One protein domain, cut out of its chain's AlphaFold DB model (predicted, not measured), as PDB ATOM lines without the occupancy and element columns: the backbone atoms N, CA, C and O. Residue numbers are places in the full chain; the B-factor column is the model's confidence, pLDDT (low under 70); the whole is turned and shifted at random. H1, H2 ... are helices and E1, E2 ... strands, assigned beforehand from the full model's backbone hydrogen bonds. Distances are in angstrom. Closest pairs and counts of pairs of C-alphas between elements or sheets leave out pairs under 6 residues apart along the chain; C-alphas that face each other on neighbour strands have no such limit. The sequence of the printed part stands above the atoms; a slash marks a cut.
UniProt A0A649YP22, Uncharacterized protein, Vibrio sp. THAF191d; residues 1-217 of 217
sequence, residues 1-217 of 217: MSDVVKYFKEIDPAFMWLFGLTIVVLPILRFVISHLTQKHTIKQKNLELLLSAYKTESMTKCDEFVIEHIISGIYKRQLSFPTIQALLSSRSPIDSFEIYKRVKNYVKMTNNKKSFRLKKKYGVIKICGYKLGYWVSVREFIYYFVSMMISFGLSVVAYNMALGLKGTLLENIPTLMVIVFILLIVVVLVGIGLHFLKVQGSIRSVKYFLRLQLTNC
ATOM      1  N   MET A   1    -146.925  -9.494  98.232       45.75
ATOM      2  CA  MET A   1    -146.493 -10.724  97.520       45.75
ATOM      3  C   MET A   1    -147.681 -11.602  97.105       45.75
ATOM      4  O   MET A   1    -147.589 -12.235  96.064       45.75
ATOM      5  N   SER A   2    -148.802 -11.601  97.845       54.75
ATOM      6  CA  SER A   2    -150.034 -12.345  97.507       54.75
ATOM      7  C   SER A   2    -150.734 -11.877  96.226       54.75
ATOM      8  O   SER A   2    -151.265 -12.707  95.495       54.75
ATOM      9  N   ASP A   3    -150.709 -10.575  95.930       55.47
ATOM     10  CA  ASP A   3    -151.485 -10.017  94.809       55.47
ATOM     11  C   ASP A   3    -150.858 -10.327  93.456       55.47
ATOM     12  O   ASP A   3    -151.565 -10.668  92.517       55.47
ATOM     13  N   VAL A   4    -149.525 -10.334  93.383       53.28
ATOM     14  CA  VAL A   4    -148.785 -10.746  92.182       53.28
ATOM     15  C   VAL A   4    -149.079 -12.213  91.854       53.28
ATOM     16  O   VAL A   4    -149.321 -12.553  90.703       53.28
ATOM     17  N   VAL A   5    -149.129 -13.084  92.869       56.88
ATOM     18  CA  VAL A   5    -149.422 -14.516  92.689       56.88
ATOM     19  C   VAL A   5    -150.875 -14.748  92.264       56.88
ATOM     20  O   VAL A   5    -151.114 -15.599  91.411       56.88
ATOM     21  N   LYS A   6    -151.839 -13.983  92.796       56.53
ATOM     22  CA  LYS A   6    -153.230 -14.002  92.304       56.53
ATOM     23  C   LYS A   6    -153.321 -13.549  90.846       56.53
ATOM     24  O   LYS A   6    -153.962 -14.232  90.059       56.53
ATOM     25  N   TYR A   7    -152.606 -12.483  90.485       57.72
ATOM     26  CA  TYR A   7    -152.570 -11.940  89.124       57.72
ATOM     27  C   TYR A   7    -152.048 -12.954  88.098       57.72
ATOM     28  O   TYR A   7    -152.587 -13.066  87.004       57.72
ATOM     29  N   PHE A   8    -151.030 -13.744  88.459       55.47
ATOM     30  CA  PHE A   8    -150.543 -14.828  87.599       55.47
ATOM     31  C   PHE A   8    -151.513 -16.010  87.512       55.47
ATOM     32  O   PHE A   8    -151.513 -16.715  86.512       55.47
ATOM     33  N   LYS A   9    -152.348 -16.236  88.529       57.03
ATOM     34  CA  LYS A   9    -153.280 -17.371  88.583       57.03
ATOM     35  C   LYS A   9    -154.512 -17.195  87.686       57.03
ATOM     36  O   LYS A   9    -155.146 -18.191  87.357       57.03
ATOM     37  N   GLU A  10    -154.841 -15.957  87.317       63.78
ATOM     38  CA  GLU A  10    -155.969 -15.606  86.436       63.78
ATOM     39  C   GLU A  10    -155.601 -15.610  84.942       63.78
ATOM     40  O   GLU A  10    -156.486 -15.604  84.088       63.78
ATOM     41  N   ILE A  11    -154.307 -15.647  84.613       65.69
ATOM     42  CA  ILE A  11    -153.828 -15.752  83.231       65.69
ATOM     43  C   ILE A  11    -154.079 -17.172  82.727       65.69
ATOM     44  O   ILE A  11    -153.828 -18.137  83.453       65.69
ATOM     45  N   ASP A  12    -154.509 -17.296  81.468       72.50
ATOM     46  CA  ASP A  12    -154.707 -18.591  80.819       72.50
ATOM     47  C   ASP A  12    -153.457 -19.475  81.014       72.50
ATOM     48  O   ASP A  12    -152.351 -19.099  80.585       72.50
ATOM     49  N   PRO A  13    -153.589 -20.641  81.676       72.25
ATOM     50  CA  PRO A  13    -152.461 -21.522  81.924       72.25
ATOM     51  C   PRO A  13    -151.748 -21.902  80.622       72.25
ATOM     52  O   PRO A  13    -150.523 -22.022  80.631       72.25
ATOM     53  N   ALA A  14    -152.451 -22.006  79.488       69.69
ATOM     54  CA  ALA A  14    -151.832 -22.297  78.197       69.69
ATOM     55  C   ALA A  14    -150.820 -21.217  77.769       69.69
ATOM     56  O   ALA A  14    -149.737 -21.549  77.282       69.69
ATOM     57  N   PHE A  15    -151.118 -19.936  78.009       70.88
ATOM     58  CA  PHE A  15    -150.218 -18.823  77.687       70.88
ATOM     59  C   PHE A  15    -148.960 -18.837  78.564       70.88
ATOM     60  O   PHE A  15    -147.842 -18.696  78.058       70.88
ATOM     61  N   MET A  16    -149.124 -19.082  79.870       71.38
ATOM     62  CA  MET A  16    -147.995 -19.221  80.795       71.38
ATOM     63  C   MET A  16    -147.106 -20.416  80.449       71.38
ATOM     64  O   MET A  16    -145.879 -20.289  80.456       71.38
ATOM     65  N   TRP A  17    -147.705 -21.557  80.102       73.06
ATOM     66  CA  TRP A  17    -146.958 -22.743  79.692       73.06
ATOM     67  C   TRP A  17    -146.181 -22.500  78.401       73.06
ATOM     68  O   TRP A  17    -145.004 -22.841  78.355       73.06
ATOM     69  N   LEU A  18    -146.774 -21.861  77.388       73.38
ATOM     70  CA  LEU A  18    -146.135 -21.618  76.087       73.38
ATOM     71  C   LEU A  18    -144.934 -20.659  76.203       73.38
ATOM     72  O   LEU A  18    -143.851 -20.928  75.668       73.38
ATOM     73  N   PHE A  19    -145.072 -19.578  76.975       71.62
ATOM     74  CA  PHE A  19    -143.964 -18.655  77.237       71.62
ATOM     75  C   PHE A  19    -142.899 -19.244  78.176       71.62
ATOM     76  O   PHE A  19    -141.705 -19.123  77.907       71.62
ATOM     77  N   GLY A  20    -143.293 -19.954  79.236       71.38
ATOM     78  CA  GLY A  20    -142.349 -20.645  80.121       71.38
ATOM     79  C   GLY A  20    -141.531 -21.711  79.384       71.38
ATOM     80  O   GLY A  20    -140.306 -21.773  79.526       71.38
ATOM     81  N   LEU A  21    -142.185 -22.492  78.515       71.81
ATOM     82  CA  LEU A  21    -141.522 -23.460  77.642       71.81
ATOM     83  C   LEU A  21    -140.553 -22.772  76.690       71.81
ATOM     84  O   LEU A  21    -139.430 -23.233  76.548       71.81
ATOM     85  N   THR A  22    -140.928 -21.666  76.052       70.31
ATOM     86  CA  THR A  22    -140.023 -20.993  75.104       70.31
ATOM     87  C   THR A  22    -138.783 -20.409  75.783       70.31
ATOM     88  O   THR A  22    -137.699 -20.536  75.223       70.31
ATOM     89  N   ILE A  23    -138.876 -19.859  76.997       73.12
ATOM     90  CA  ILE A  23    -137.708 -19.321  77.726       73.12
ATOM     91  C   ILE A  23    -136.738 -20.435  78.151       73.12
ATOM     92  O   ILE A  23    -135.519 -20.261  78.084       73.12
ATOM     93  N   VAL A  24    -137.260 -21.591  78.568       72.50
ATOM     94  CA  VAL A  24    -136.445 -22.694  79.107       72.50
ATOM     95  C   VAL A  24    -136.002 -23.675  78.020       72.50
ATOM     96  O   VAL A  24    -134.867 -24.148  78.032       72.50
ATOM     97  N   VAL A  25    -136.857 -23.971  77.044       75.12
ATOM     98  CA  VAL A  25    -136.597 -24.998  76.028       75.12
ATOM     99  C   VAL A  25    -135.759 -24.471  74.874       75.12
ATOM    100  O   VAL A  25    -134.908 -25.221  74.410       75.12
ATOM    101  N   LEU A  26    -135.864 -23.201  74.450       74.81
ATOM    102  CA  LEU A  26    -134.961 -22.660  73.413       74.81
ATOM    103  C   LEU A  26    -133.468 -22.852  73.725       74.81
ATOM    104  O   LEU A  26    -132.743 -23.324  72.841       74.81
ATOM    105  N   PRO A  27    -132.958 -22.486  74.921       67.94
ATOM    106  CA  PRO A  27    -131.538 -22.644  75.218       67.94
ATOM    107  C   PRO A  27    -131.125 -24.121  75.235       67.94
ATOM    108  O   PRO A  27    -130.035 -24.446  74.758       67.94
ATOM    109  N   ILE A  28    -132.001 -25.019  75.700       74.50
ATOM    110  CA  ILE A  28    -131.761 -26.469  75.725       74.50
ATOM    111  C   ILE A  28    -131.761 -27.043  74.304       74.50
ATOM    112  O   ILE A  28    -130.812 -27.718  73.912       74.50
ATOM    113  N   LEU A  29    -132.772 -26.728  73.494       72.00
ATOM    114  CA  LEU A  29    -132.888 -27.195  72.113       72.00
ATOM    115  C   LEU A  29    -131.686 -26.734  71.287       72.00
ATOM    116  O   LEU A  29    -131.097 -27.506  70.535       72.00
ATOM    117  N   ARG A  30    -131.259 -25.481  71.480       68.81
ATOM    118  CA  ARG A  30    -130.066 -24.943  70.831       68.81
ATOM    119  C   ARG A  30    -128.801 -25.667  71.278       68.81
ATOM    120  O   ARG A  30    -127.941 -25.943  70.440       68.81
ATOM    121  N   PHE A  31    -128.675 -25.968  72.569       66.00
ATOM    122  CA  PHE A  31    -127.566 -26.760  73.092       66.00
ATOM    123  C   PHE A  31    -127.517 -28.138  72.417       66.00
ATOM    124  O   PHE A  31    -126.467 -28.519  71.900       66.00
ATOM    125  N   VAL A  32    -128.662 -28.817  72.300       67.69
ATOM    126  CA  VAL A  32    -128.792 -30.132  71.654       67.69
ATOM    127  C   VAL A  32    -128.482 -30.065  70.154       67.69
ATOM    128  O   VAL A  32    -127.624 -30.804  69.680       67.69
ATOM    129  N   ILE A  33    -129.067 -29.125  69.403       67.81
ATOM    130  CA  ILE A  33    -128.790 -28.938  67.965       67.81
ATOM    131  C   ILE A  33    -127.309 -28.622  67.733       67.81
ATOM    132  O   ILE A  33    -126.693 -29.151  66.806       67.81
ATOM    133  N   SER A  34    -126.706 -27.790  68.587       61.12
ATOM    134  CA  SER A  34    -125.280 -27.464  68.489       61.12
ATOM    135  C   SER A  34    -124.369 -28.667  68.734       61.12
ATOM    136  O   SER A  34    -123.231 -28.663  68.263       61.12
ATOM    137  N   HIS A  35    -124.864 -29.671  69.458       58.12
ATOM    138  CA  HIS A  35    -124.150 -30.908  69.731       58.12
ATOM    139  C   HIS A  35    -124.367 -31.949  68.625       58.12
ATOM    140  O   HIS A  35    -123.415 -32.616  68.238       58.12
ATOM    141  N   LEU A  36    -125.579 -32.028  68.064       55.47
ATOM    142  CA  LEU A  36    -125.943 -32.988  67.016       55.47
ATOM    143  C   LEU A  36    -125.460 -32.587  65.616       55.47
ATOM    144  O   LEU A  36    -125.224 -33.447  64.772       55.47
ATOM    145  N   THR A  37    -125.277 -31.292  65.341       54.06
ATOM    146  CA  THR A  37    -124.852 -30.820  64.011       54.06
ATOM    147  C   THR A  37    -123.329 -30.894  63.850       54.06
ATOM    148  O   THR A  37    -122.665 -29.880  63.650       54.06
ATOM    149  N   GLN A  38    -122.760 -32.094  63.938       52.47
ATOM    150  CA  GLN A  38    -121.380 -32.380  63.541       52.47
ATOM    151  C   GLN A  38    -121.388 -32.953  62.112       52.47
ATOM    152  O   GLN A  38    -121.396 -34.159  61.884       52.47
ATOM    153  N   LYS A  39    -121.454 -32.060  61.111       50.91
ATOM    154  CA  LYS A  39    -121.354 -32.408  59.679       50.91
ATOM    155  C   LYS A  39    -119.889 -32.686  59.317       50.91
ATOM    156  O   LYS A  39    -119.233 -31.842  58.706       50.91
ATOM    157  N   HIS A  40    -119.385 -33.852  59.712       52.59
ATOM    158  CA  HIS A  40    -117.956 -34.191  59.636       52.59
ATOM    159  C   HIS A  40    -117.478 -34.752  58.294       52.59
ATOM    160  O   HIS A  40    -116.332 -34.543  57.914       52.59
ATOM    161  N   THR A  41    -118.339 -35.405  57.521       50.72
ATOM    162  CA  THR A  41    -117.869 -36.298  56.446       50.72
ATOM    163  C   THR A  41    -117.492 -35.602  55.131       50.72
ATOM    164  O   THR A  41    -116.531 -36.002  54.483       50.72
ATOM    165  N   ILE A  42    -118.183 -34.528  54.726       49.97
ATOM    166  CA  ILE A  42    -117.947 -33.879  53.412       49.97
ATOM    167  C   ILE A  42    -116.693 -32.984  53.420       49.97
ATOM    168  O   ILE A  42    -116.031 -32.819  52.399       49.97
ATOM    169  N   LYS A  43    -116.333 -32.407  54.571       57.91
ATOM    170  CA  LYS A  43    -115.184 -31.490  54.681       57.91
ATOM    171  C   LYS A  43    -113.844 -32.203  54.841       57.91
ATOM    172  O   LYS A  43    -112.812 -31.585  54.605       57.91
ATOM    173  N   GLN A  44    -113.867 -33.480  55.216       58.81
ATOM    174  CA  GLN A  44    -112.673 -34.282  55.459       58.81
ATOM    175  C   GLN A  44    -111.879 -34.539  54.167       58.81
ATOM    176  O   GLN A  44    -110.701 -34.198  54.113       58.81
ATOM    177  N   LYS A  45    -112.539 -34.991  53.088       58.81
ATOM    178  CA  LYS A  45    -111.886 -35.254  51.786       58.81
ATOM    179  C   LYS A  45    -111.222 -34.012  51.178       58.81
ATOM    180  O   LYS A  45    -110.108 -34.080  50.674       58.81
ATOM    181  N   ASN A  46    -111.880 -32.856  51.271       64.31
ATOM    182  CA  ASN A  46    -111.339 -31.599  50.741       64.31
ATOM    183  C   ASN A  46    -110.140 -31.091  51.555       64.31
ATOM    184  O   ASN A  46    -109.271 -30.417  51.007       64.31
ATOM    185  N   LEU A  47    -110.087 -31.394  52.857       65.19
ATOM    186  CA  LEU A  47    -108.969 -30.996  53.708       65.19
ATOM    187  C   LEU A  47    -107.763 -31.929  53.558       65.19
ATOM    188  O   LEU A  47    -106.631 -31.459  53.615       65.19
ATOM    189  N   GLU A  48    -107.995 -33.220  53.322       64.19
ATOM    190  CA  GLU A  48    -106.938 -34.186  52.999       64.19
ATOM    191  C   GLU A  48    -106.210 -33.803  51.699       64.19
ATOM    192  O   GLU A  48    -104.981 -33.773  51.684       64.19
ATOM    193  N   LEU A  49    -106.948 -33.381  50.664       64.25
ATOM    194  CA  LEU A  49    -106.376 -32.868  49.408       64.25
ATOM    195  C   LEU A  49    -105.537 -31.589  49.606       64.25
ATOM    196  O   LEU A  49    -104.485 -31.417  48.986       64.25
ATOM    197  N   LEU A  50    -105.968 -30.698  50.503       66.19
ATOM    198  CA  LEU A  50    -105.211 -29.494  50.862       66.19
ATOM    199  C   LEU A  50    -103.932 -29.824  51.642       66.19
ATOM    200  O   LEU A  50    -102.891 -29.219  51.398       66.19
ATOM    201  N   LEU A  51    -103.986 -30.798  52.556       65.81
ATOM    202  CA  LEU A  51    -102.816 -31.265  53.304       65.81
ATOM    203  C   LEU A  51    -101.788 -31.952  52.395       65.81
ATOM    204  O   LEU A  51    -100.590 -31.797  52.633       65.81
ATOM    205  N   SER A  52    -102.225 -32.672  51.356       63.47
ATOM    206  CA  SER A  52    -101.307 -33.240  50.359       63.47
ATOM    207  C   SER A  52    -100.626 -32.168  49.508       63.47
ATOM    208  O   SER A  52     -99.435 -32.292  49.250       63.47
ATOM    209  N   ALA A  53    -101.332 -31.095  49.138       62.97
ATOM    210  CA  ALA A  53    -100.741 -29.979  48.392       62.97
ATOM    211  C   ALA A  53     -99.760 -29.149  49.249       62.97
ATOM    212  O   ALA A  53     -98.761 -28.640  48.745       62.97
ATOM    213  N   TYR A  54    -100.018 -29.051  50.560       63.44
ATOM    214  CA  TYR A  54     -99.205 -28.281  51.506       63.44
ATOM    215  C   TYR A  54     -97.815 -28.878  51.798       63.44
ATOM    216  O   TYR A  54     -96.910 -28.143  52.176       63.44
ATOM    217  N   LYS A  55     -97.616 -30.193  51.630       60.06
ATOM    218  CA  LYS A  55     -96.349 -30.875  51.978       60.06
ATOM    219  C   LYS A  55     -95.191 -30.647  50.996       60.06
ATOM    220  O   LYS A  55     -94.113 -31.188  51.216       60.06
ATOM    221  N   THR A  56     -95.391 -29.882  49.931       58.31
ATOM    222  CA  THR A  56     -94.363 -29.641  48.910       58.31
ATOM    223  C   THR A  56     -93.407 -28.533  49.379       58.31
ATOM    224  O   THR A  56     -93.852 -27.444  49.729       58.31
ATOM    225  N   GLU A  57     -92.100 -28.814  49.421       55.16
ATOM    226  CA  GLU A  57     -91.078 -28.084  50.205       55.16
ATOM    227  C   GLU A  57     -90.763 -26.630  49.783       55.16
ATOM    228  O   GLU A  57     -89.980 -25.960  50.455       55.16
ATOM    229  N   SER A  58     -91.394 -26.078  48.744       59.25
ATOM    230  CA  SER A  58     -91.204 -24.674  48.354       59.25
ATOM    231  C   SER A  58     -92.519 -24.015  47.941       59.25
ATOM    232  O   SER A  58     -92.922 -24.095  46.781       59.25
ATOM    233  N   MET A  59     -93.191 -23.347  48.881       65.81
ATOM    234  CA  MET A  59     -94.374 -22.544  48.561       65.81
ATOM    235  C   MET A  59     -93.979 -21.176  48.013       65.81
ATOM    236  O   MET A  59     -93.262 -20.412  48.660       65.81
ATOM    237  N   THR A  60     -94.472 -20.855  46.820       77.44
ATOM    238  CA  THR A  60     -94.385 -19.514  46.241       77.44
ATOM    239  C   THR A  60     -95.561 -18.647  46.709       77.44
ATOM    240  O   THR A  60     -96.600 -19.152  47.124       77.44
ATOM    241  N   LYS A  61     -95.449 -17.315  46.593       74.12
ATOM    242  CA  LYS A  61     -96.556 -16.385  46.916       74.12
ATOM    243  C   LYS A  61     -97.829 -16.646  46.096       74.12
ATOM    244  O   LYS A  61     -98.928 -16.354  46.559       74.12
ATOM    245  N   CYS A  62     -97.689 -17.186  44.884       74.81
ATOM    246  CA  CYS A  62     -98.830 -17.603  44.070       74.81
ATOM    247  C   CYS A  62     -99.551 -18.802  44.697       74.81
ATOM    248  O   CYS A  62    -100.780 -18.813  44.738       74.81
ATOM    249  N   ASP A  63     -98.807 -19.761  45.248       74.06
ATOM    250  CA  ASP A  63     -99.378 -20.925  45.930       74.06
ATOM    251  C   ASP A  63    -100.137 -20.505  47.194       74.06
ATOM    252  O   ASP A  63    -101.244 -20.990  47.438       74.06
ATOM    253  N   GLU A  64     -99.603 -19.540  47.953       77.44
ATOM    254  CA  GLU A  64    -100.295 -18.965  49.117       77.44
ATOM    255  C   GLU A  64    -101.662 -18.386  48.724       77.44
ATOM    256  O   GLU A  64    -102.677 -18.695  49.355       77.44
ATOM    257  N   PHE A  65    -101.709 -17.604  47.641       78.62
ATOM    258  CA  PHE A  65    -102.940 -16.985  47.149       78.62
ATOM    259  C   PHE A  65    -103.956 -18.016  46.636       78.62
ATOM    260  O   PHE A  65    -105.153 -17.922  46.922       78.62
ATOM    261  N   VAL A  66    -103.493 -19.038  45.910       78.44
ATOM    262  CA  VAL A  66    -104.346 -20.137  45.434       78.44
ATOM    263  C   VAL A  66    -104.957 -20.889  46.618       78.44
ATOM    264  O   VAL A  66    -106.161 -21.155  46.631       78.44
ATOM    265  N   ILE A  67    -104.166 -21.169  47.657       77.56
ATOM    266  CA  ILE A  67    -104.630 -21.843  48.875       77.56
ATOM    267  C   ILE A  67    -105.654 -20.989  49.628       77.56
ATOM    268  O   ILE A  67    -106.695 -21.513  50.041       77.56
ATOM    269  N   GLU A  68    -105.415 -19.681  49.771       81.62
ATOM    270  CA  GLU A  68    -106.395 -18.752  50.346       81.62
ATOM    271  C   GLU A  68    -107.718 -18.790  49.580       81.62
ATOM    272  O   GLU A  68    -108.785 -18.857  50.199       81.62
ATOM    273  N   HIS A  69    -107.670 -18.786  48.246       79.56
ATOM    274  CA  HIS A  69    -108.861 -18.777  47.404       79.56
ATOM    275  C   HIS A  69    -109.647 -20.095  47.497       79.56
ATOM    276  O   HIS A  69    -110.863 -20.079  47.708       79.56
ATOM    277  N   ILE A  70    -108.956 -21.238  47.441       78.44
ATOM    278  CA  ILE A  70    -109.563 -22.573  47.573       78.44
ATOM    279  C   ILE A  70    -110.230 -22.728  48.943       78.44
ATOM    280  O   ILE A  70    -111.395 -23.126  49.043       78.44
ATOM    281  N   ILE A  71    -109.527 -22.363  50.017       75.50
ATOM    282  CA  ILE A  71    -110.063 -22.465  51.378       75.50
ATOM    283  C   ILE A  71    -111.207 -21.480  51.590       75.50
ATOM    284  O   ILE A  71    -112.209 -21.828  52.227       75.50
ATOM    285  N   SER A  72    -111.114 -20.286  51.008       76.94
ATOM    286  CA  SER A  72    -112.206 -19.318  51.037       76.94
ATOM    287  C   SER A  72    -113.451 -19.840  50.329       76.94
ATOM    288  O   SER A  72    -114.553 -19.636  50.846       76.94
ATOM    289  N   GLY A  73    -113.292 -20.578  49.226       71.94
ATOM    290  CA  GLY A  73    -114.375 -21.272  48.530       71.94
ATOM    291  C   GLY A  73    -115.009 -22.385  49.372       71.94
ATOM    292  O   GLY A  73    -116.227 -22.402  49.564       71.94
ATOM    293  N   ILE A  74    -114.196 -23.270  49.960       72.69
ATOM    294  CA  ILE A  74    -114.670 -24.414  50.762       72.69
ATOM    295  C   ILE A  74    -115.389 -23.952  52.039       72.69
ATOM    296  O   ILE A  74    -116.451 -24.469  52.399       72.69
ATOM    297  N   TYR A  75    -114.825 -22.966  52.742       68.69
ATOM    298  CA  TYR A  75    -115.335 -22.497  54.033       68.69
ATOM    299  C   TYR A  75    -116.219 -21.244  53.931       68.69
ATOM    300  O   TYR A  75    -116.728 -20.774  54.959       68.69
ATOM    301  N   LYS A  76    -116.448 -20.733  52.711       71.38
ATOM    302  CA  LYS A  76    -117.214 -19.510  52.402       71.38
ATOM    303  C   LYS A  76    -116.754 -18.301  53.230       71.38
ATOM    304  O   LYS A  76    -117.581 -17.546  53.749       71.38
ATOM    305  N   ARG A  77    -115.440 -18.160  53.448       70.00
ATOM    306  CA  ARG A  77    -114.838 -17.088  54.264       70.00
ATOM    307  C   ARG A  77    -113.424 -16.759  53.823       70.00
ATOM    308  O   ARG A  77    -112.600 -17.655  53.775       70.00
ATOM    309  N   GLN A  78    -113.139 -15.469  53.692       78.19
ATOM    310  CA  GLN A  78    -111.775 -14.974  53.542       78.19
ATOM    311  C   GLN A  78    -110.969 -15.269  54.815       78.19
ATOM    312  O   GLN A  78    -111.294 -14.785  55.906       78.19
ATOM    313  N   LEU A  79    -109.959 -16.121  54.671       78.50
ATOM    314  CA  LEU A  79    -108.979 -16.462  55.693       78.50
ATOM    315  C   LEU A  79    -107.604 -16.132  55.127       78.50
ATOM    316  O   LEU A  79    -107.314 -16.519  54.002       78.50
ATOM    317  N   SER A  80    -106.776 -15.440  55.907       81.69
ATOM    318  CA  SER A  80    -105.399 -15.183  55.498       81.69
ATOM    319  C   SER A  80    -104.560 -16.454  55.587       81.69
ATOM    320  O   SER A  80    -104.789 -17.301  56.459       81.69
ATOM    321  N   PHE A  81    -103.546 -16.553  54.742       77.25
ATOM    322  CA  PHE A  81    -102.635 -17.682  54.652       77.25
ATOM    323  C   PHE A  81    -101.970 -18.020  55.999       77.25
ATOM    324  O   PHE A  81    -102.037 -19.180  56.412       77.25
ATOM    325  N   PRO A  82    -101.488 -17.048  56.805       78.69
ATOM    326  CA  PRO A  82    -100.978 -17.341  58.145       78.69
ATOM    327  C   PRO A  82    -102.021 -17.977  59.078       78.69
ATOM    328  O   PRO A  82    -101.697 -18.819  59.916       78.69
ATOM    329  N   THR A  83    -103.295 -17.598  58.931       78.75
ATOM    330  CA  THR A  83    -104.396 -18.185  59.709       78.75
ATOM    331  C   THR A  83    -104.650 -19.620  59.268       78.75
ATOM    332  O   THR A  83    -104.858 -20.496  60.102       78.75
ATOM    333  N   ILE A  84    -104.633 -19.862  57.959       80.38
ATOM    334  CA  ILE A  84    -104.808 -21.184  57.355       80.38
ATOM    335  C   ILE A  84    -103.707 -22.128  57.826       80.38
ATOM    336  O   ILE A  84    -104.009 -23.206  58.333       80.38
ATOM    337  N   GLN A  85    -102.453 -21.690  57.733       78.00
ATOM    338  CA  GLN A  85    -101.295 -22.445  58.188       78.00
ATOM    339  C   GLN A  85    -101.420 -22.793  59.675       78.00
ATOM    340  O   GLN A  85    -101.294 -23.951  60.062       78.00
ATOM    341  N   ALA A  86    -101.777 -21.817  60.513       77.62
ATOM    342  CA  ALA A  86    -101.996 -22.045  61.937       77.62
ATOM    343  C   ALA A  86    -103.127 -23.053  62.232       77.62
ATOM    344  O   ALA A  86    -103.053 -23.800  63.207       77.62
ATOM    345  N   LEU A  87    -104.184 -23.087  61.417       80.31
ATOM    346  CA  LEU A  87    -105.285 -24.044  61.566       80.31
ATOM    347  C   LEU A  87    -104.894 -25.452  61.091       80.31
ATOM    348  O   LEU A  87    -105.271 -26.428  61.743       80.31
ATOM    349  N   LEU A  88    -104.117 -25.554  60.008       77.56
ATOM    350  CA  LEU A  88    -103.579 -26.814  59.484       77.56
ATOM    351  C   LEU A  88    -102.555 -27.454  60.431       77.56
ATOM    352  O   LEU A  88    -102.539 -28.672  60.556       77.56
ATOM    353  N   SER A  89    -101.774 -26.658  61.164       76.50
ATOM    354  CA  SER A  89    -100.791 -27.149  62.145       76.50
ATOM    355  C   SER A  89    -101.394 -27.637  63.472       76.50
ATOM    356  O   SER A  89    -100.663 -27.910  64.422       76.50
ATOM    357  N   SER A  90    -102.720 -27.706  63.583       76.25
ATOM    358  CA  SER A  90    -103.404 -28.128  64.807       76.25
ATOM    359  C   SER A  90    -103.624 -29.639  64.870       76.25
ATOM    360  O   SER A  90    -103.594 -30.323  63.852       76.25
ATOM    361  N   ARG A  91    -103.922 -30.172  66.064       74.25
ATOM    362  CA  ARG A  91    -104.134 -31.621  66.271       74.25
ATOM    363  C   ARG A  91    -105.244 -32.212  65.404       74.25
ATOM    364  O   ARG A  91    -105.179 -33.369  65.010       74.25
ATOM    365  N   SER A  92    -106.291 -31.426  65.186       77.12
ATOM    366  CA  SER A  92    -107.420 -31.770  64.328       77.12
ATOM    367  C   SER A  92    -107.707 -30.559  63.449       77.12
ATOM    368  O   SER A  92    -108.440 -29.654  63.868       77.12
ATOM    369  N   PRO A  93    -107.096 -30.492  62.253       74.12
ATOM    370  CA  PRO A  93    -107.281 -29.378  61.333       74.12
ATOM    371  C   PRO A  93    -108.756 -29.150  60.996       74.12
ATOM    372  O   PRO A  93    -109.227 -28.016  61.046       74.12
ATOM    373  N   ILE A  94    -109.513 -30.228  60.762       75.12
ATOM    374  CA  ILE A  94    -110.951 -30.186  60.443       75.12
ATOM    375  C   ILE A  94    -111.733 -29.485  61.556       75.12
ATOM    376  O   ILE A  94    -112.437 -28.500  61.302       75.12
ATOM    377  N   ASP A  95    -111.565 -29.948  62.799       72.50
ATOM    378  CA  ASP A  95    -112.239 -29.355  63.953       72.50
ATOM    379  C   ASP A  95    -111.798 -27.904  64.143       72.50
ATOM    380  O   ASP A  95    -112.624 -27.023  64.389       72.50
ATOM    381  N   SER A  96    -110.504 -27.619  63.993       77.31
ATOM    382  CA  SER A  96    -109.968 -26.267  64.117       77.31
ATOM    383  C   SER A  96    -110.599 -25.308  63.112       77.31
ATOM    384  O   SER A  96    -111.056 -24.244  63.529       77.31
ATOM    385  N   PHE A  97    -110.714 -25.671  61.830       77.81
ATOM    386  CA  PHE A  97    -111.386 -24.838  60.827       77.81
ATOM    387  C   PHE A  97    -112.873 -24.629  61.146       77.81
ATOM    388  O   PHE A  97    -113.393 -23.512  61.035       77.81
ATOM    389  N   GLU A  98    -113.574 -25.673  61.591       75.75
ATOM    390  CA  GLU A  98    -114.992 -25.569  61.934       75.75
ATOM    391  C   GLU A  98    -115.228 -24.682  63.163       75.75
ATOM    392  O   GLU A  98    -116.127 -23.831  63.192       75.75
ATOM    393  N   ILE A  99    -114.409 -24.860  64.192       75.44
ATOM    394  CA  ILE A  99    -114.535 -24.129  65.444       75.44
ATOM    395  C   ILE A  99    -114.060 -22.692  65.275       75.44
ATOM    396  O   ILE A  99    -114.691 -21.794  65.841       75.44
ATOM    397  N   TYR A 100    -113.034 -22.445  64.453       78.31
ATOM    398  CA  TYR A 100    -112.528 -21.104  64.152       78.31
ATOM    399  C   TYR A 100    -113.656 -20.148  63.752       78.31
ATOM    400  O   TYR A 100    -113.709 -19.004  64.211       78.31
ATOM    401  N   LYS A 101    -114.660 -20.652  63.015       74.06
ATOM    402  CA  LYS A 101    -115.869 -19.899  62.646       74.06
ATOM    403  C   LYS A 101    -116.551 -19.229  63.843       74.06
ATOM    404  O   LYS A 101    -117.017 -18.093  63.698       74.06
ATOM    405  N   ARG A 102    -116.632 -19.948  64.968       70.44
ATOM    406  CA  ARG A 102    -117.298 -19.558  66.220       70.44
ATOM    407  C   ARG A 102    -116.385 -18.749  67.138       70.44
ATOM    408  O   ARG A 102    -116.875 -17.917  67.894       70.44
ATOM    409  N   VAL A 103    -115.074 -18.980  67.070       73.88
ATOM    410  CA  VAL A 103    -114.119 -18.442  68.049       73.88
ATOM    411  C   VAL A 103    -113.320 -17.241  67.555       73.88
ATOM    412  O   VAL A 103    -112.744 -16.551  68.391       73.88
ATOM    413  N   LYS A 104    -113.321 -16.935  66.247       76.00
ATOM    414  CA  LYS A 104    -112.491 -15.872  65.638       76.00
ATOM    415  C   LYS A 104    -112.559 -14.508  66.337       76.00
ATOM    416  O   LYS A 104    -111.573 -13.789  66.371       76.00
ATOM    417  N   ASN A 105    -113.698 -14.154  66.937       72.69
ATOM    418  CA  ASN A 105    -113.876 -12.865  67.616       72.69
ATOM    419  C   ASN A 105    -113.216 -12.822  69.011       72.69
ATOM    420  O   ASN A 105    -113.024 -11.746  69.578       72.69
ATOM    421  N   TYR A 106    -112.876 -13.987  69.564       71.25
ATOM    422  CA  TYR A 106    -112.331 -14.172  70.910       71.25
ATOM    423  C   TYR A 106    -110.839 -14.516  70.904       71.25
ATOM    424  O   TYR A 106    -110.180 -14.398  71.941       71.25
ATOM    425  N   VAL A 107    -110.301 -14.932  69.755       75.62
ATOM    426  CA  VAL A 107    -108.891 -15.284  69.577       75.62
ATOM    427  C   VAL A 107    -108.181 -14.271  68.684       75.62
ATOM    428  O   VAL A 107    -108.772 -13.680  67.791       75.62
ATOM    429  N   LYS A 108    -106.898 -14.061  68.952       82.62
ATOM    430  CA  LYS A 108    -105.965 -13.311  68.117       82.62
ATOM    431  C   LYS A 108    -104.823 -14.231  67.716       82.62
ATOM    432  O   LYS A 108    -104.393 -15.063  68.523       82.62
ATOM    433  N   MET A 109    -104.343 -14.071  66.491       78.44
ATOM    434  CA  MET A 109    -103.158 -14.777  66.030       78.44
ATOM    435  C   MET A 109    -101.917 -14.166  66.691       78.44
ATOM    436  O   MET A 109    -101.868 -12.953  66.910       78.44
ATOM    437  N   THR A 110    -100.945 -14.989  67.075       76.44
ATOM    438  CA  THR A 110     -99.670 -14.510  67.625       76.44
ATOM    439  C   THR A 110     -98.507 -15.287  67.035       76.44
ATOM    440  O   THR A 110     -98.598 -16.504  66.958       76.44
ATOM    441  N   ASN A 111     -97.391 -14.613  66.743       65.56
ATOM    442  CA  ASN A 111     -96.167 -15.211  66.174       65.56
ATOM    443  C   ASN A 111     -95.379 -16.101  67.160       65.56
ATOM    444  O   ASN A 111     -94.213 -16.404  66.946       65.56
ATOM    445  N   ASN A 112     -95.985 -16.483  68.284       63.88
ATOM    446  CA  ASN A 112     -95.347 -17.318  69.296       63.88
ATOM    447  C   ASN A 112     -95.653 -18.798  69.026       63.88
ATOM    448  O   ASN A 112     -96.610 -19.097  68.323       63.88
ATOM    449  N   LYS A 113     -94.961 -19.721  69.720       61.22
ATOM    450  CA  LYS A 113     -95.217 -21.186  69.700       61.22
ATOM    451  C   LYS A 113     -96.695 -21.609  69.832       61.22
ATOM    452  O   LYS A 113     -97.042 -22.743  69.544       61.22
ATOM    453  N   LYS A 114     -97.568 -20.716  70.313       66.19
ATOM    454  CA  LYS A 114     -99.028 -20.874  70.278       66.19
ATOM    455  C   LYS A 114     -99.588 -19.908  69.240       66.19
ATOM    456  O   LYS A 114     -99.676 -18.712  69.530       66.19
ATOM    457  N   SER A 115    -100.008 -20.431  68.092       69.44
ATOM    458  CA  SER A 115    -100.487 -19.631  66.958       69.44
ATOM    459  C   SER A 115    -101.732 -18.803  67.289       69.44
ATOM    460  O   SER A 115    -101.923 -17.726  66.729       69.44
ATOM    461  N   PHE A 116    -102.539 -19.232  68.268       78.81
ATOM    462  CA  PHE A 116    -103.710 -18.495  68.746       78.81
ATOM    463  C   PHE A 116    -103.661 -18.228  70.255       78.81
ATOM    464  O   PHE A 116    -103.394 -19.114  71.069       78.81
ATOM    465  N   ARG A 117    -103.997 -16.994  70.648       75.75
ATOM    466  CA  ARG A 117    -104.206 -16.588  72.048       75.75
ATOM    467  C   ARG A 117    -105.544 -15.881  72.210       75.75
ATOM    468  O   ARG A 117    -106.081 -15.324  71.263       75.75
ATOM    469  N   LEU A 118    -106.075 -15.856  73.429       73.75
ATOM    470  CA  LEU A 118    -107.267 -15.061  73.736       73.75
ATOM    471  C   LEU A 118    -106.989 -13.568  73.508       73.75
ATOM    472  O   LEU A 118    -105.933 -13.058  73.895       73.75
ATOM    473  N   LYS A 119    -107.951 -12.855  72.912       74.06
ATOM    474  CA  LYS A 119    -107.864 -11.402  72.697       74.06
ATOM    475  C   LYS A 119    -107.819 -10.638  74.025       74.06
ATOM    476  O   LYS A 119    -107.096  -9.651  74.133       74.06
ATOM    477  N   LYS A 120    -108.559 -11.114  75.033       68.31
ATOM    478  CA  LYS A 120    -108.630 -10.543  76.386       68.31
ATOM    479  C   LYS A 120    -108.434 -11.629  77.447       68.31
ATOM    480  O   LYS A 120    -108.731 -12.798  77.206       68.31
ATOM    481  N   LYS A 121    -107.952 -11.244  78.636       60.72
ATOM    482  CA  LYS A 121    -107.996 -12.111  79.821       60.72
ATOM    483  C   LYS A 121    -109.446 -12.170  80.300       60.72
ATOM    484  O   LYS A 121    -109.984 -11.174  80.768       60.72
ATOM    485  N   TYR A 122    -110.086 -13.320  80.134       63.12
ATOM    486  CA  TYR A 122    -111.425 -13.558  80.664       63.12
ATOM    487  C   TYR A 122    -111.306 -14.028  82.117       63.12
ATOM    488  O   TYR A 122    -110.533 -14.944  82.401       63.12
ATOM    489  N   GLY A 123    -112.040 -13.386  83.031       53.16
ATOM    490  CA  GLY A 123    -112.056 -13.750  84.449       53.16
ATOM    491  C   GLY A 123    -112.531 -15.190  84.661       53.16
ATOM    492  O   GLY A 123    -113.498 -15.638  84.038       53.16
ATOM    493  N   VAL A 124    -111.827 -15.920  85.527       55.28
ATOM    494  CA  VAL A 124    -112.146 -17.298  85.917       55.28
ATOM    495  C   VAL A 124    -112.704 -17.261  87.330       55.28
ATOM    496  O   VAL A 124    -112.020 -16.794  88.236       55.28
ATOM    497  N   ILE A 125    -113.911 -17.782  87.524       49.75
ATOM    498  CA  ILE A 125    -114.496 -17.958  88.852       49.75
ATOM    499  C   ILE A 125    -114.371 -19.423  89.237       49.75
ATOM    500  O   ILE A 125    -114.642 -20.320  88.438       49.75
ATOM    501  N   LYS A 126    -113.926 -19.674  90.466       43.56
ATOM    502  CA  LYS A 126    -114.015 -20.996  91.077       43.56
ATOM    503  C   LYS A 126    -115.339 -21.081  91.825       43.56
ATOM    504  O   LYS A 126    -115.536 -20.332  92.772       43.56
ATOM    505  N   ILE A 127    -116.207 -22.000  91.418       45.91
ATOM    506  CA  ILE A 127    -117.380 -22.392  92.206       45.91
ATOM    507  C   ILE A 127    -117.173 -23.859  92.572       45.91
ATOM    508  O   ILE A 127    -116.960 -24.684  91.684       45.91
ATOM    509  N   CYS A 128    -117.173 -24.165  93.872       38.41
ATOM    510  CA  CYS A 128    -117.113 -25.529  94.411       38.41
ATOM    511  C   CYS A 128    -116.008 -26.420  93.790       38.41
ATOM    512  O   CYS A 128    -116.264 -27.514  93.302       38.41
ATOM    513  N   GLY A 129    -114.769 -25.918  93.713       43.91
ATOM    514  CA  GLY A 129    -113.622 -26.664  93.163       43.91
ATOM    515  C   GLY A 129    -113.503 -26.671  91.631       43.91
ATOM    516  O   GLY A 129    -112.408 -26.871  91.099       43.91
ATOM    517  N   TYR A 130    -114.564 -26.333  90.896       39.47
ATOM    518  CA  TYR A 130    -114.538 -26.257  89.437       39.47
ATOM    519  C   TYR A 130    -114.089 -24.867  88.963       39.47
ATOM    520  O   TYR A 130    -114.710 -23.843  89.252       39.47
ATOM    521  N   LYS A 131    -112.982 -24.809  88.205       46.06
ATOM    522  CA  LYS A 131    -112.490 -23.576  87.559       46.06
ATOM    523  C   LYS A 131    -113.367 -23.238  86.353       46.06
ATOM    524  O   LYS A 131    -113.078 -23.646  85.221       46.06
ATOM    525  N   LEU A 132    -114.421 -22.465  86.586       48.22
ATOM    526  CA  LEU A 132    -115.259 -21.920  85.539       48.22
ATOM    527  C   LEU A 132    -114.639 -20.618  84.971       48.22
ATOM    528  O   LEU A 132    -114.885 -19.511  85.436       48.22
ATOM    529  N   GLY A 133    -113.930 -20.733  83.839       49.38
ATOM    530  CA  GLY A 133    -113.616 -19.608  82.934       49.38
ATOM    531  C   GLY A 133    -114.833 -19.087  82.151       49.38
ATOM    532  O   GLY A 133    -114.811 -19.118  80.925       49.38
ATOM    533  N   TYR A 134    -115.906 -18.694  82.849       57.34
ATOM    534  CA  TYR A 134    -117.243 -18.482  82.268       57.34
ATOM    535  C   TYR A 134    -117.865 -17.114  82.589       57.34
ATOM    536  O   TYR A 134    -119.028 -16.928  82.256       57.34
ATOM    537  N   TRP A 135    -117.153 -16.136  83.175       53.72
ATOM    538  CA  TRP A 135    -117.787 -14.869  83.604       53.72
ATOM    539  C   TRP A 135    -118.591 -14.180  82.493       53.72
ATOM    540  O   TRP A 135    -119.719 -13.756  82.713       53.72
ATOM    541  N   VAL A 136    -118.055 -14.152  81.269       57.34
ATOM    542  CA  VAL A 136    -118.754 -13.568  80.113       57.34
ATOM    543  C   VAL A 136    -119.951 -14.419  79.672       57.34
ATOM    544  O   VAL A 136    -121.004 -13.864  79.403       57.34
ATOM    545  N   SER A 137    -119.848 -15.752  79.703       63.03
ATOM    546  CA  SER A 137    -120.956 -16.646  79.327       63.03
ATOM    547  C   SER A 137    -122.088 -16.664  80.358       63.03
ATOM    548  O   SER A 137    -123.243 -16.818  79.976       63.03
ATOM    549  N   VAL A 138    -121.767 -16.539  81.649       67.44
ATOM    550  CA  VAL A 138    -122.754 -16.441  82.736       67.44
ATOM    551  C   VAL A 138    -123.441 -15.085  82.671       67.44
ATOM    552  O   VAL A 138    -124.659 -15.018  82.719       67.44
ATOM    553  N   ARG A 139    -122.674 -14.009  82.464       70.56
ATOM    554  CA  ARG A 139    -123.207 -12.661  82.255       70.56
ATOM    555  C   ARG A 139    -124.156 -12.604  81.050       70.56
ATOM    556  O   ARG A 139    -125.248 -12.070  81.174       70.56
ATOM    557  N   GLU A 140    -123.767 -13.159  79.903       73.50
ATOM    558  CA  GLU A 140    -124.614 -13.215  78.697       73.50
ATOM    559  C   GLU A 140    -125.883 -14.048  78.916       73.50
ATOM    560  O   GLU A 140    -126.957 -13.637  78.487       73.50
ATOM    561  N   PHE A 141    -125.783 -15.169  79.638       74.75
ATOM    562  CA  PHE A 141    -126.946 -15.973  80.018       74.75
ATOM    563  C   PHE A 141    -127.894 -15.222  80.956       74.75
ATOM    564  O   PHE A 141    -129.104 -15.265  80.764       74.75
ATOM    565  N   ILE A 142    -127.355 -14.494  81.938       80.81
ATOM    566  CA  ILE A 142    -128.149 -13.658  82.844       80.81
ATOM    567  C   ILE A 142    -128.851 -12.550  82.053       80.81
ATOM    568  O   ILE A 142    -130.042 -12.346  82.250       80.81
ATOM    569  N   TYR A 143    -128.168 -11.875  81.122       81.94
ATOM    570  CA  TYR A 143    -128.815 -10.856  80.285       81.94
ATOM    571  C   TYR A 143    -129.901 -11.434  79.384       81.94
ATOM    572  O   TYR A 143    -130.955 -10.818  79.252       81.94
ATOM    573  N   TYR A 144    -129.677 -12.614  78.801       83.69
ATOM    574  CA  TYR A 144    -130.726 -13.340  78.090       83.69
ATOM    575  C   TYR A 144    -131.931 -13.587  79.000       83.69
ATOM    576  O   TYR A 144    -133.044 -13.199  78.657       83.69
ATOM    577  N   PHE A 145    -131.700 -14.171  80.177       82.31
ATOM    578  CA  PHE A 145    -132.760 -14.539  81.107       82.31
ATOM    579  C   PHE A 145    -133.552 -13.318  81.586       82.31
ATOM    580  O   PHE A 145    -134.775 -13.307  81.506       82.31
ATOM    581  N   VAL A 146    -132.864 -12.253  82.003       87.06
ATOM    582  CA  VAL A 146    -133.489 -11.001  82.448       87.06
ATOM    583  C   VAL A 146    -134.293 -10.358  81.318       87.06
ATOM    584  O   VAL A 146    -135.440  -9.979  81.533       87.06
ATOM    585  N   SER A 147    -133.741 -10.283  80.103       87.56
ATOM    586  CA  SER A 147    -134.439  -9.702  78.947       87.56
ATOM    587  C   SER A 147    -135.709 -10.481  78.589       87.56
ATOM    588  O   SER A 147    -136.753  -9.881  78.342       87.56
ATOM    589  N   MET A 148    -135.647 -11.816  78.618       83.75
ATOM    590  CA  MET A 148    -136.805 -12.673  78.344       83.75
ATOM    591  C   MET A 148    -137.860 -12.607  79.458       83.75
ATOM    592  O   MET A 148    -139.048 -12.582  79.156       83.75
ATOM    593  N   MET A 149    -137.453 -12.510  80.728       83.62
ATOM    594  CA  MET A 149    -138.379 -12.345  81.857       83.62
ATOM    595  C   MET A 149    -139.108 -10.998  81.824       83.62
ATOM    596  O   MET A 149    -140.316 -10.951  82.039       83.62
ATOM    597  N   ILE A 150    -138.397  -9.904  81.523       87.75
ATOM    598  CA  ILE A 150    -139.010  -8.572  81.386       87.75
ATOM    599  C   ILE A 150    -139.969  -8.556  80.194       87.75
ATOM    600  O   ILE A 150    -141.090  -8.067  80.309       87.75
ATOM    601  N   SER A 151    -139.550  -9.130  79.064       87.44
ATOM    602  CA  SER A 151    -140.390  -9.266  77.874       87.44
ATOM    603  C   SER A 151    -141.674 -10.048  78.174       87.44
ATOM    604  O   SER A 151    -142.761  -9.574  77.856       87.44
ATOM    605  N   PHE A 152    -141.572 -11.175  78.885       85.50
ATOM    606  CA  PHE A 152    -142.730 -11.959  79.311       85.50
ATOM    607  C   PHE A 152    -143.682 -11.162  80.208       85.50
ATOM    608  O   PHE A 152    -144.886 -11.141  79.958       85.50
ATOM    609  N   GLY A 153    -143.153 -10.455  81.212       84.81
ATOM    610  CA  GLY A 153    -143.963  -9.601  82.081       84.81
ATOM    611  C   GLY A 153    -144.719  -8.520  81.302       84.81
ATOM    612  O   GLY A 153    -145.910  -8.317  81.524       84.81
ATOM    613  N   LEU A 154    -144.064  -7.875  80.332       87.62
ATOM    614  CA  LEU A 154    -144.698  -6.877  79.467       87.62
ATOM    615  C   LEU A 154    -145.758  -7.488  78.539       87.62
ATOM    616  O   LEU A 154    -146.809  -6.880  78.340       87.62
ATOM    617  N   SER A 155    -145.530  -8.692  78.007       85.38
ATOM    618  CA  SER A 155    -146.532  -9.415  77.214       85.38
ATOM    619  C   SER A 155    -147.778  -9.757  78.029       85.38
ATOM    620  O   SER A 155    -148.885  -9.608  77.525       85.38
ATOM    621  N   VAL A 156    -147.611 -10.155  79.294       84.62
ATOM    622  CA  VAL A 156    -148.727 -10.394  80.222       84.62
ATOM    623  C   VAL A 156    -149.527  -9.114  80.468       84.62
ATOM    624  O   VAL A 156    -150.753  -9.131  80.405       84.62
ATOM    625  N   VAL A 157    -148.848  -7.987  80.698       85.56
ATOM    626  CA  VAL A 157    -149.515  -6.689  80.891       85.56
ATOM    627  C   VAL A 157    -150.304  -6.287  79.641       85.56
ATOM    628  O   VAL A 157    -151.472  -5.922  79.755       85.56
ATOM    629  N   ALA A 158    -149.705  -6.407  78.452       86.81
ATOM    630  CA  ALA A 158    -150.378  -6.112  77.188       86.81
ATOM    631  C   ALA A 158    -151.599  -7.020  76.951       86.81
ATOM    632  O   ALA A 158    -152.645  -6.543  76.514       86.81
ATOM    633  N   TYR A 159    -151.483  -8.309  77.279       84.00
ATOM    634  CA  TYR A 159    -152.577  -9.273  77.176       84.00
ATOM    635  C   TYR A 159    -153.742  -8.922  78.110       84.00
ATOM    636  O   TYR A 159    -154.889  -8.878  77.674       84.00
ATOM    637  N   ASN A 160    -153.459  -8.582  79.369       82.62
ATOM    638  CA  ASN A 160    -154.497  -8.199  80.328       82.62
ATOM    639  C   ASN A 160    -155.174  -6.875  79.950       82.62
ATOM    640  O   ASN A 160    -156.390  -6.751  80.078       82.62
ATOM    641  N   MET A 161    -154.413  -5.905  79.433       84.12
ATOM    642  CA  MET A 161    -154.984  -4.675  78.875       84.12
ATOM    643  C   MET A 161    -155.904  -4.973  77.688       84.12
ATOM    644  O   MET A 161    -156.967  -4.369  77.592       84.12
ATOM    645  N   ALA A 162    -155.535  -5.925  76.826       84.38
ATOM    646  CA  ALA A 162    -156.363  -6.341  75.701       84.38
ATOM    647  C   ALA A 162    -157.652  -7.057  76.143       84.38
ATOM    648  O   ALA A 162    -158.712  -6.787  75.589       84.38
ATOM    649  N   LEU A 163    -157.597  -7.919  77.166       81.88
ATOM    650  CA  LEU A 163    -158.787  -8.562  77.744       81.88
ATOM    651  C   LEU A 163    -159.721  -7.568  78.450       81.88
ATOM    652  O   LEU A 163    -160.933  -7.773  78.492       81.88
ATOM    653  N   GLY A 164    -159.160  -6.497  79.012       79.00
ATOM    654  CA  GLY A 164    -159.911  -5.425  79.663       79.00
ATOM    655  C   GLY A 164    -160.646  -4.489  78.699       79.00
ATOM    656  O   GLY A 164    -161.424  -3.656  79.162       79.00
ATOM    657  N   LEU A 165    -160.427  -4.614  77.384       83.00
ATOM    658  CA  LEU A 165    -161.098  -3.800  76.373       83.00
ATOM    659  C   LEU A 165    -162.593  -4.133  76.335       83.00
ATOM    660  O   LEU A 165    -163.007  -5.214  75.917       83.00
ATOM    661  N   LYS A 166    -163.415  -3.173  76.758       76.31
ATOM    662  CA  LYS A 166    -164.876  -3.196  76.634       76.31
ATOM    663  C   LYS A 166    -165.314  -1.952  75.857       76.31
ATOM    664  O   LYS A 166    -164.658  -0.918  75.947       76.31
ATOM    665  N   GLY A 167    -166.402  -2.044  75.097       73.69
ATOM    666  CA  GLY A 167    -166.921  -0.924  74.299       73.69
ATOM    667  C   GLY A 167    -166.445  -0.916  72.843       73.69
ATOM    668  O   GLY A 167    -165.976  -1.928  72.320       73.69
ATOM    669  N   THR A 168    -166.619   0.217  72.164       74.69
ATOM    670  CA  THR A 168    -166.349   0.334  70.720       74.69
ATOM    671  C   THR A 168    -164.867   0.588  70.415       74.69
ATOM    672  O   THR A 168    -164.102   1.049  71.260       74.69
ATOM    673  N   LEU A 169    -164.427   0.281  69.187       71.69
ATOM    674  CA  LEU A 169    -163.028   0.464  68.755       71.69
ATOM    675  C   LEU A 169    -162.542   1.918  68.883       71.69
ATOM    676  O   LEU A 169    -161.377   2.138  69.204       71.69
ATOM    677  N   LEU A 170    -163.430   2.894  68.661       71.75
ATOM    678  CA  LEU A 170    -163.130   4.331  68.694       71.75
ATOM    679  C   LEU A 170    -162.794   4.841  70.103       71.75
ATOM    680  O   LEU A 170    -161.874   5.638  70.260       71.75
ATOM    681  N   GLU A 171    -163.477   4.335  71.129       79.50
ATOM    682  CA  GLU A 171    -163.230   4.689  72.537       79.50
ATOM    683  C   GLU A 171    -161.914   4.087  73.054       79.50
ATOM    684  O   GLU A 171    -161.271   4.622  73.955       79.50
ATOM    685  N   ASN A 172    -161.480   2.992  72.431       85.75
ATOM    686  CA  ASN A 172    -160.335   2.195  72.847       85.75
ATOM    687  C   ASN A 172    -159.027   2.524  72.103       85.75
ATOM    688  O   ASN A 172    -157.987   1.943  72.419       85.75
ATOM    689  N   ILE A 173    -159.046   3.469  71.152       84.56
ATOM    690  CA  ILE A 173    -157.861   3.936  70.405       84.56
ATOM    691  C   ILE A 173    -156.650   4.242  71.312       84.56
ATOM    692  O   ILE A 173    -155.571   3.715  71.026       84.56
ATOM    693  N   PRO A 174    -156.761   5.042  72.396       86.44
ATOM    694  CA  PRO A 174    -155.602   5.353  73.235       86.44
ATOM    695  C   PRO A 174    -155.021   4.102  73.912       86.44
ATOM    696  O   PRO A 174    -153.805   3.912  73.925       86.44
ATOM    697  N   THR A 175    -155.876   3.206  74.404       85.00
ATOM    698  CA  THR A 175    -155.466   1.943  75.035       85.00
ATOM    699  C   THR A 175    -154.782   1.013  74.031       85.00
ATOM    700  O   THR A 175    -153.757   0.408  74.342       85.00
ATOM    701  N   LEU A 176    -155.288   0.946  72.796       86.44
ATOM    702  CA  LEU A 176    -154.679   0.178  71.708       86.44
ATOM    703  C   LEU A 176    -153.294   0.714  71.324       86.44
ATOM    704  O   LEU A 176    -152.380  -0.087  71.124       86.44
ATOM    705  N   MET A 177    -153.094   2.037  71.282       89.19
ATOM    706  CA  MET A 177    -151.761   2.611  71.038       89.19
ATOM    707  C   MET A 177    -150.757   2.205  72.123       89.19
ATOM    708  O   MET A 177    -149.620   1.850  71.809       89.19
ATOM    709  N   VAL A 178    -151.180   2.203  73.391       89.44
ATOM    710  CA  VAL A 178    -150.339   1.766  74.515       89.44
ATOM    711  C   VAL A 178    -149.992   0.280  74.394       89.44
ATOM    712  O   VAL A 178    -148.824  -0.082  74.533       89.44
ATOM    713  N   ILE A 179    -150.963  -0.577  74.061       88.81
ATOM    714  CA  ILE A 179    -150.729  -2.013  73.836       88.81
ATOM    715  C   ILE A 179    -149.706  -2.226  72.711       88.81
ATOM    716  O   ILE A 179    -148.743  -2.972  72.890       88.81
ATOM    717  N   VAL A 180    -149.860  -1.540  71.572       90.38
ATOM    718  CA  VAL A 180    -148.925  -1.643  70.437       90.38
ATOM    719  C   VAL A 180    -147.519  -1.183  70.830       90.38
ATOM    720  O   VAL A 180    -146.537  -1.846  70.492       90.38
ATOM    721  N   PHE A 181    -147.402  -0.092  71.587       92.38
ATOM    722  CA  PHE A 181    -146.113   0.399  72.071       92.38
ATOM    723  C   PHE A 181    -145.420  -0.604  73.009       92.38
ATOM    724  O   PHE A 181    -144.229  -0.881  72.852       92.38
ATOM    725  N   ILE A 182    -146.168  -1.211  73.938       90.25
ATOM    726  CA  ILE A 182    -145.646  -2.261  74.824       90.25
ATOM    727  C   ILE A 182    -145.166  -3.465  74.001       90.25
ATOM    728  O   ILE A 182    -144.067  -3.972  74.238       90.25
ATOM    729  N   LEU A 183    -145.935  -3.896  72.996       90.25
ATOM    730  CA  LEU A 183    -145.553  -5.008  72.120       90.25
ATOM    731  C   LEU A 183    -144.288  -4.707  71.300       90.25
ATOM    732  O   LEU A 183    -143.449  -5.592  71.126       90.25
ATOM    733  N   LEU A 184    -144.083  -3.465  70.853       92.50
ATOM    734  CA  LEU A 184    -142.835  -3.061  70.196       92.50
ATOM    735  C   LEU A 184    -141.627  -3.210  71.135       92.50
ATOM    736  O   LEU A 184    -140.602  -3.767  70.735       92.50
ATOM    737  N   ILE A 185    -141.754  -2.784  72.396       91.00
ATOM    738  CA  ILE A 185    -140.695  -2.949  73.407       91.00
ATOM    739  C   ILE A 185    -140.411  -4.436  73.658       91.00
ATOM    740  O   ILE A 185    -139.246  -4.841  73.718       91.00
ATOM    741  N   VAL A 186    -141.457  -5.262  73.752       89.31
ATOM    742  CA  VAL A 186    -141.347  -6.724  73.886       89.31
ATOM    743  C   VAL A 186    -140.499  -7.302  72.754       89.31
ATOM    744  O   VAL A 186    -139.549  -8.034  73.034       89.31
ATOM    745  N   VAL A 187    -140.778  -6.942  71.496       89.06
ATOM    746  CA  VAL A 187    -140.027  -7.432  70.324       89.06
ATOM    747  C   VAL A 187    -138.549  -7.041  70.400       89.06
ATOM    748  O   VAL A 187    -137.677  -7.882  70.164       89.06
ATOM    749  N   VAL A 188    -138.245  -5.798  70.783       90.62
ATOM    750  CA  VAL A 188    -136.859  -5.330  70.949       90.62
ATOM    751  C   VAL A 188    -136.133  -6.131  72.036       90.62
ATOM    752  O   VAL A 188    -135.017  -6.605  71.809       90.62
ATOM    753  N   LEU A 189    -136.769  -6.351  73.190       87.94
ATOM    754  CA  LEU A 189    -136.197  -7.129  74.295       87.94
ATOM    755  C   LEU A 189    -135.986  -8.606  73.935       87.94
ATOM    756  O   LEU A 189    -134.952  -9.183  74.290       87.94
ATOM    757  N   VAL A 190    -136.905  -9.220  73.183       84.69
ATOM    758  CA  VAL A 190    -136.702 -10.577  72.649       84.69
ATOM    759  C   VAL A 190    -135.505 -10.593  71.700       84.69
ATOM    760  O   VAL A 190    -134.650 -11.471  71.812       84.69
ATOM    761  N   GLY A 191    -135.386  -9.603  70.811       84.25
ATOM    762  CA  GLY A 191    -134.245  -9.467  69.904       84.25
ATOM    763  C   GLY A 191    -132.905  -9.381  70.644       84.25
ATOM    764  O   GLY A 191    -131.958 -10.098  70.308       84.25
ATOM    765  N   ILE A 192    -132.842  -8.568  71.701       84.94
ATOM    766  CA  ILE A 192    -131.667  -8.441  72.576       84.94
ATOM    767  C   ILE A 192    -131.361  -9.773  73.276       84.94
ATOM    768  O   ILE A 192    -130.210 -10.222  73.278       84.94
ATOM    769  N   GLY A 193    -132.381 -10.443  73.818       82.31
ATOM    770  CA  GLY A 193    -132.237 -11.756  74.442       82.31
ATOM    771  C   GLY A 193    -131.663 -12.785  73.464       82.31
ATOM    772  O   GLY A 193    -130.630 -13.402  73.734       82.31
ATOM    773  N   LEU A 194    -132.273 -12.933  72.289       80.19
ATOM    774  CA  LEU A 194    -131.820 -13.863  71.252       80.19
ATOM    775  C   LEU A 194    -130.400 -13.554  70.763       80.19
ATOM    776  O   LEU A 194    -129.630 -14.480  70.474       80.19
ATOM    777  N   HIS A 195    -130.024 -12.273  70.705       79.44
ATOM    778  CA  HIS A 195    -128.654 -11.864  70.427       79.44
ATOM    779  C   HIS A 195    -127.693 -12.409  71.491       79.44
ATOM    780  O   HIS A 195    -126.743 -13.108  71.135       79.44
ATOM    781  N   PHE A 196    -127.955 -12.194  72.783       75.44
ATOM    782  CA  PHE A 196    -127.102 -12.724  73.856       75.44
ATOM    783  C   PHE A 196    -127.062 -14.254  73.889       75.44
ATOM    784  O   PHE A 196    -125.980 -14.828  74.022       75.44
ATOM    785  N   LEU A 197    -128.189 -14.921  73.630       72.00
ATOM    786  CA  LEU A 197    -128.235 -16.376  73.482       72.00
ATOM    787  C   LEU A 197    -127.348 -16.859  72.322       72.00
ATOM    788  O   LEU A 197    -126.821 -17.967  72.356       72.00
ATOM    789  N   LYS A 198    -127.183 -16.054  71.261       69.25
ATOM    790  CA  LYS A 198    -126.300 -16.370  70.123       69.25
ATOM    791  C   LYS A 198    -124.824 -16.194  70.431       69.25
ATOM    792  O   LYS A 198    -124.007 -16.890  69.826       69.25
ATOM    793  N   VAL A 199    -124.492 -15.301  71.352       64.88
ATOM    794  CA  VAL A 199    -123.121 -15.100  71.823       64.88
ATOM    795  C   VAL A 199    -122.726 -16.198  72.826       64.88
ATOM    796  O   VAL A 199    -121.609 -16.732  72.757       64.88
ATOM    797  N   GLN A 200    -123.685 -16.627  73.654       62.34
ATOM    798  CA  GLN A 200    -123.557 -17.739  74.588       62.34
ATOM    799  C   GLN A 200    -123.245 -19.057  73.848       62.34
ATOM    800  O   GLN A 200    -123.973 -19.504  72.967       62.34
ATOM    801  N   GLY A 201    -122.124 -19.692  74.199       56.12
ATOM    802  CA  GLY A 201    -121.652 -20.947  73.588       56.12
ATOM    803  C   GLY A 201    -120.357 -20.818  72.781       56.12
ATOM    804  O   GLY A 201    -119.641 -21.804  72.610       56.12
ATOM    805  N   SER A 202    -119.973 -19.604  72.382       60.84
ATOM    806  CA  SER A 202    -118.684 -19.354  71.723       60.84
ATOM    807  C   SER A 202    -117.486 -19.686  72.630       60.84
ATOM    808  O   SER A 202    -116.529 -20.307  72.182       60.84
ATOM    809  N   ILE A 203    -117.548 -19.372  73.928       62.28
ATOM    810  CA  ILE A 203    -116.406 -19.470  74.861       62.28
ATOM    811  C   ILE A 203    -115.994 -20.922  75.172       62.28
ATOM    812  O   ILE A 203    -114.798 -21.216  75.267       62.28
ATOM    813  N   ARG A 204    -116.944 -21.868  75.274       62.88
ATOM    814  CA  ARG A 204    -116.613 -23.303  75.425       62.88
ATOM    815  C   ARG A 204    -115.874 -23.808  74.188       62.88
ATOM    816  O   ARG A 204    -114.852 -24.485  74.314       62.88
ATOM    817  N   SER A 205    -116.340 -23.398  73.009       65.06
ATOM    818  CA  SER A 205    -115.655 -23.638  71.743       65.06
ATOM    819  C   SER A 205    -114.274 -22.972  71.701       65.06
ATOM    820  O   SER A 205    -113.352 -23.590  71.191       65.06
ATOM    821  N   VAL A 206    -114.073 -21.789  72.303       71.75
ATOM    822  CA  VAL A 206    -112.750 -21.131  72.391       71.75
ATOM    823  C   VAL A 206    -111.763 -21.967  73.203       71.75
ATOM    824  O   VAL A 206    -110.624 -22.144  72.783       71.75
ATOM    825  N   LYS A 207    -112.166 -22.511  74.356       71.56
ATOM    826  CA  LYS A 207    -111.269 -23.350  75.172       71.56
ATOM    827  C   LYS A 207    -110.946 -24.675  74.479       71.56
ATOM    828  O   LYS A 207    -109.807 -25.127  74.555       71.56
ATOM    829  N   TYR A 208    -111.935 -25.280  73.817       73.19
ATOM    830  CA  TYR A 208    -111.722 -26.482  73.009       73.19
ATOM    831  C   TYR A 208    -110.772 -26.194  71.838       73.19
ATOM    832  O   TYR A 208    -109.774 -26.886  71.686       73.19
ATOM    833  N   PHE A 209    -110.984 -25.089  71.121       76.69
ATOM    834  CA  PHE A 209    -110.095 -24.609  70.064       76.69
ATOM    835  C   PHE A 209    -108.668 -24.388  70.560       76.69
ATOM    836  O   PHE A 209    -107.727 -24.924  69.994       76.69
ATOM    837  N   LEU A 210    -108.486 -23.667  71.669       76.06
ATOM    838  CA  LEU A 210    -107.157 -23.441  72.233       76.06
ATOM    839  C   LEU A 210    -106.482 -24.746  72.669       76.06
ATOM    840  O   LEU A 210    -105.263 -24.810  72.619       76.06
ATOM    841  N   ARG A 211    -107.233 -25.782  73.070       77.12
ATOM    842  CA  ARG A 211    -106.673 -27.118  73.338       77.12
ATOM    843  C   ARG A 211    -106.234 -27.840  72.065       77.12
ATOM    844  O   ARG A 211    -105.192 -28.479  72.094       77.12
ATOM    845  N   LEU A 212    -106.983 -27.716  70.970       74.38
ATOM    846  CA  LEU A 212    -106.605 -28.283  69.665       74.38
ATOM    847  C   LEU A 212    -105.316 -27.661  69.104       74.38
ATOM    848  O   LEU A 212    -104.595 -28.307  68.350       74.38
ATOM    849  N   GLN A 213    -105.019 -26.426  69.507       73.19
ATOM    850  CA  GLN A 213    -103.843 -25.652  69.101       73.19
ATOM    851  C   GLN A 213    -102.610 -25.883  70.003       73.19
ATOM    852  O   GLN A 213    -101.594 -25.219  69.822       73.19
ATOM    853  N   LEU A 214    -102.688 -26.766  71.014       64.94
ATOM    854  CA  LEU A 214    -101.611 -26.994  71.997       64.94
ATOM    855  C   LEU A 214    -100.634 -28.128  71.648       64.94
ATOM    856  O   LEU A 214     -99.771 -28.420  72.470       64.94
ATOM    857  N   THR A 215    -100.718 -28.750  70.473       48.69
ATOM    858  CA  THR A 215     -99.797 -29.835  70.093       48.69
ATOM    859  C   THR A 215     -99.168 -29.594  68.731       48.69
ATOM    860  O   THR A 215     -99.841 -29.721  67.713       48.69
ATOM    861  N   ASN A 216     -97.898 -29.197  68.775       41.00
ATOM    862  CA  ASN A 216     -96.741 -29.802  68.106       41.00
ATOM    863  C   ASN A 216     -95.516 -29.019  68.616       41.00
ATOM    864  O   ASN A 216     -95.141 -27.978  68.078       41.00
ATOM    865  N   CYS A 217     -94.991 -29.455  69.761       35.09
ATOM    866  CA  CYS A 217     -93.601 -29.253  70.158       35.09
ATOM    867  C   CYS A 217     -92.992 -30.643  70.248       35.09
ATOM    868  O   CYS A 217     -93.719 -31.528  70.759       35.09
TER     869      CYS A 217
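AT A GLANCE: This is residues 1 to 217 of the 217 residues of an uncharacterized protein of Vibrio sp. THAF191d (UniProt A0A649YP22). A long helical hairpin, H7 and H8, makes a stem, with H2 running beside it; at one end of the stem is a head of shorter helices, H3 to H6 and H9, with the small strand hairpin E1 and E2. Residues 1 to 6, 55 to 60 and 166 to 171 stick out. The printed part has 217 residues, with named elements in the order H1 to H6, E1 to E4, H7 to H9: nine helices and four strands, mostly helix. It has two sheets, E1 - E2 and E3 - E4, both antiparallel. The whole is loose, with a radius of gyration of the C-alphas of 25.0 A, and elongated, spanning 84 by 46 by 29 A.

IN THESE COORDINATES: Find C-alpha 107 at (-108.891, -15.284, 69.577), where E1, residues 107 to 109, begins; E2 is residues 116 to 118. E3, residues 125 to 127, and E4, 130 to 132, follow. From C-alpha 135 at (-117.787, -14.869, 83.604), H7 runs 41.9 A to residue 163; H8, residues 173 to 199, spans 39.6 A, and H9 is 202 to 212. Go back to H1, residues 2 to 9, and H2, 13 to 36, 32.5 A long with a kink of 38 degrees near residue 26. Then come H3, 41 to 54, H4, 61 to 75, H5, 81 to 88, and H6, 93 to 103.

HOW THE PARTS SIT: In the hairpin E1 and E2, N 108 and O 117 are 2.8 A apart, within hydrogen-bond range. The closest C-alphas of E2 and H9 are Phe 116 and Leu 210, 7.0 A. H6, the hub, touches H9 at a shallow tilt of 29 degrees, opposite ways, closest at C-alphas 103 and 206, 5.3 A. H6 touches H5 only at the corner, at C-alphas 87 and 93, 5.7 A, and H3, closest at C-alphas 44 and 94, 6.7 A. H4 touches H5, closest at C-alphas 68 and 81, 5.8 A. In the hairpin H7 and H8, C-alphas 144 and 193 are closest, 4.3 A. H2 and H7 only just touch, with 3 pairs of C-alphas within 8 A, closest at 23 and 148, 6.7 A. H1 touches no helix. In the hairpin E3 and E4, N 125 and O 132 are 2.9 A apart. Every O i to N i+4 pair is within hydrogen-bond range in H1, H4, H5, H7, H8 and H9, but 18 of 20 in H2, 8 of 10 in H3 and 5 of 7 in H6.

THE WHOLE: Look to Glu 57 and Gly 167 for the C-alphas farthest apart, 84.1 A. The printed part has no cut and no long link. Its mean pLDDT is 71.3; 80 residues are under 70, among them 30 to 59 and 120 to 138.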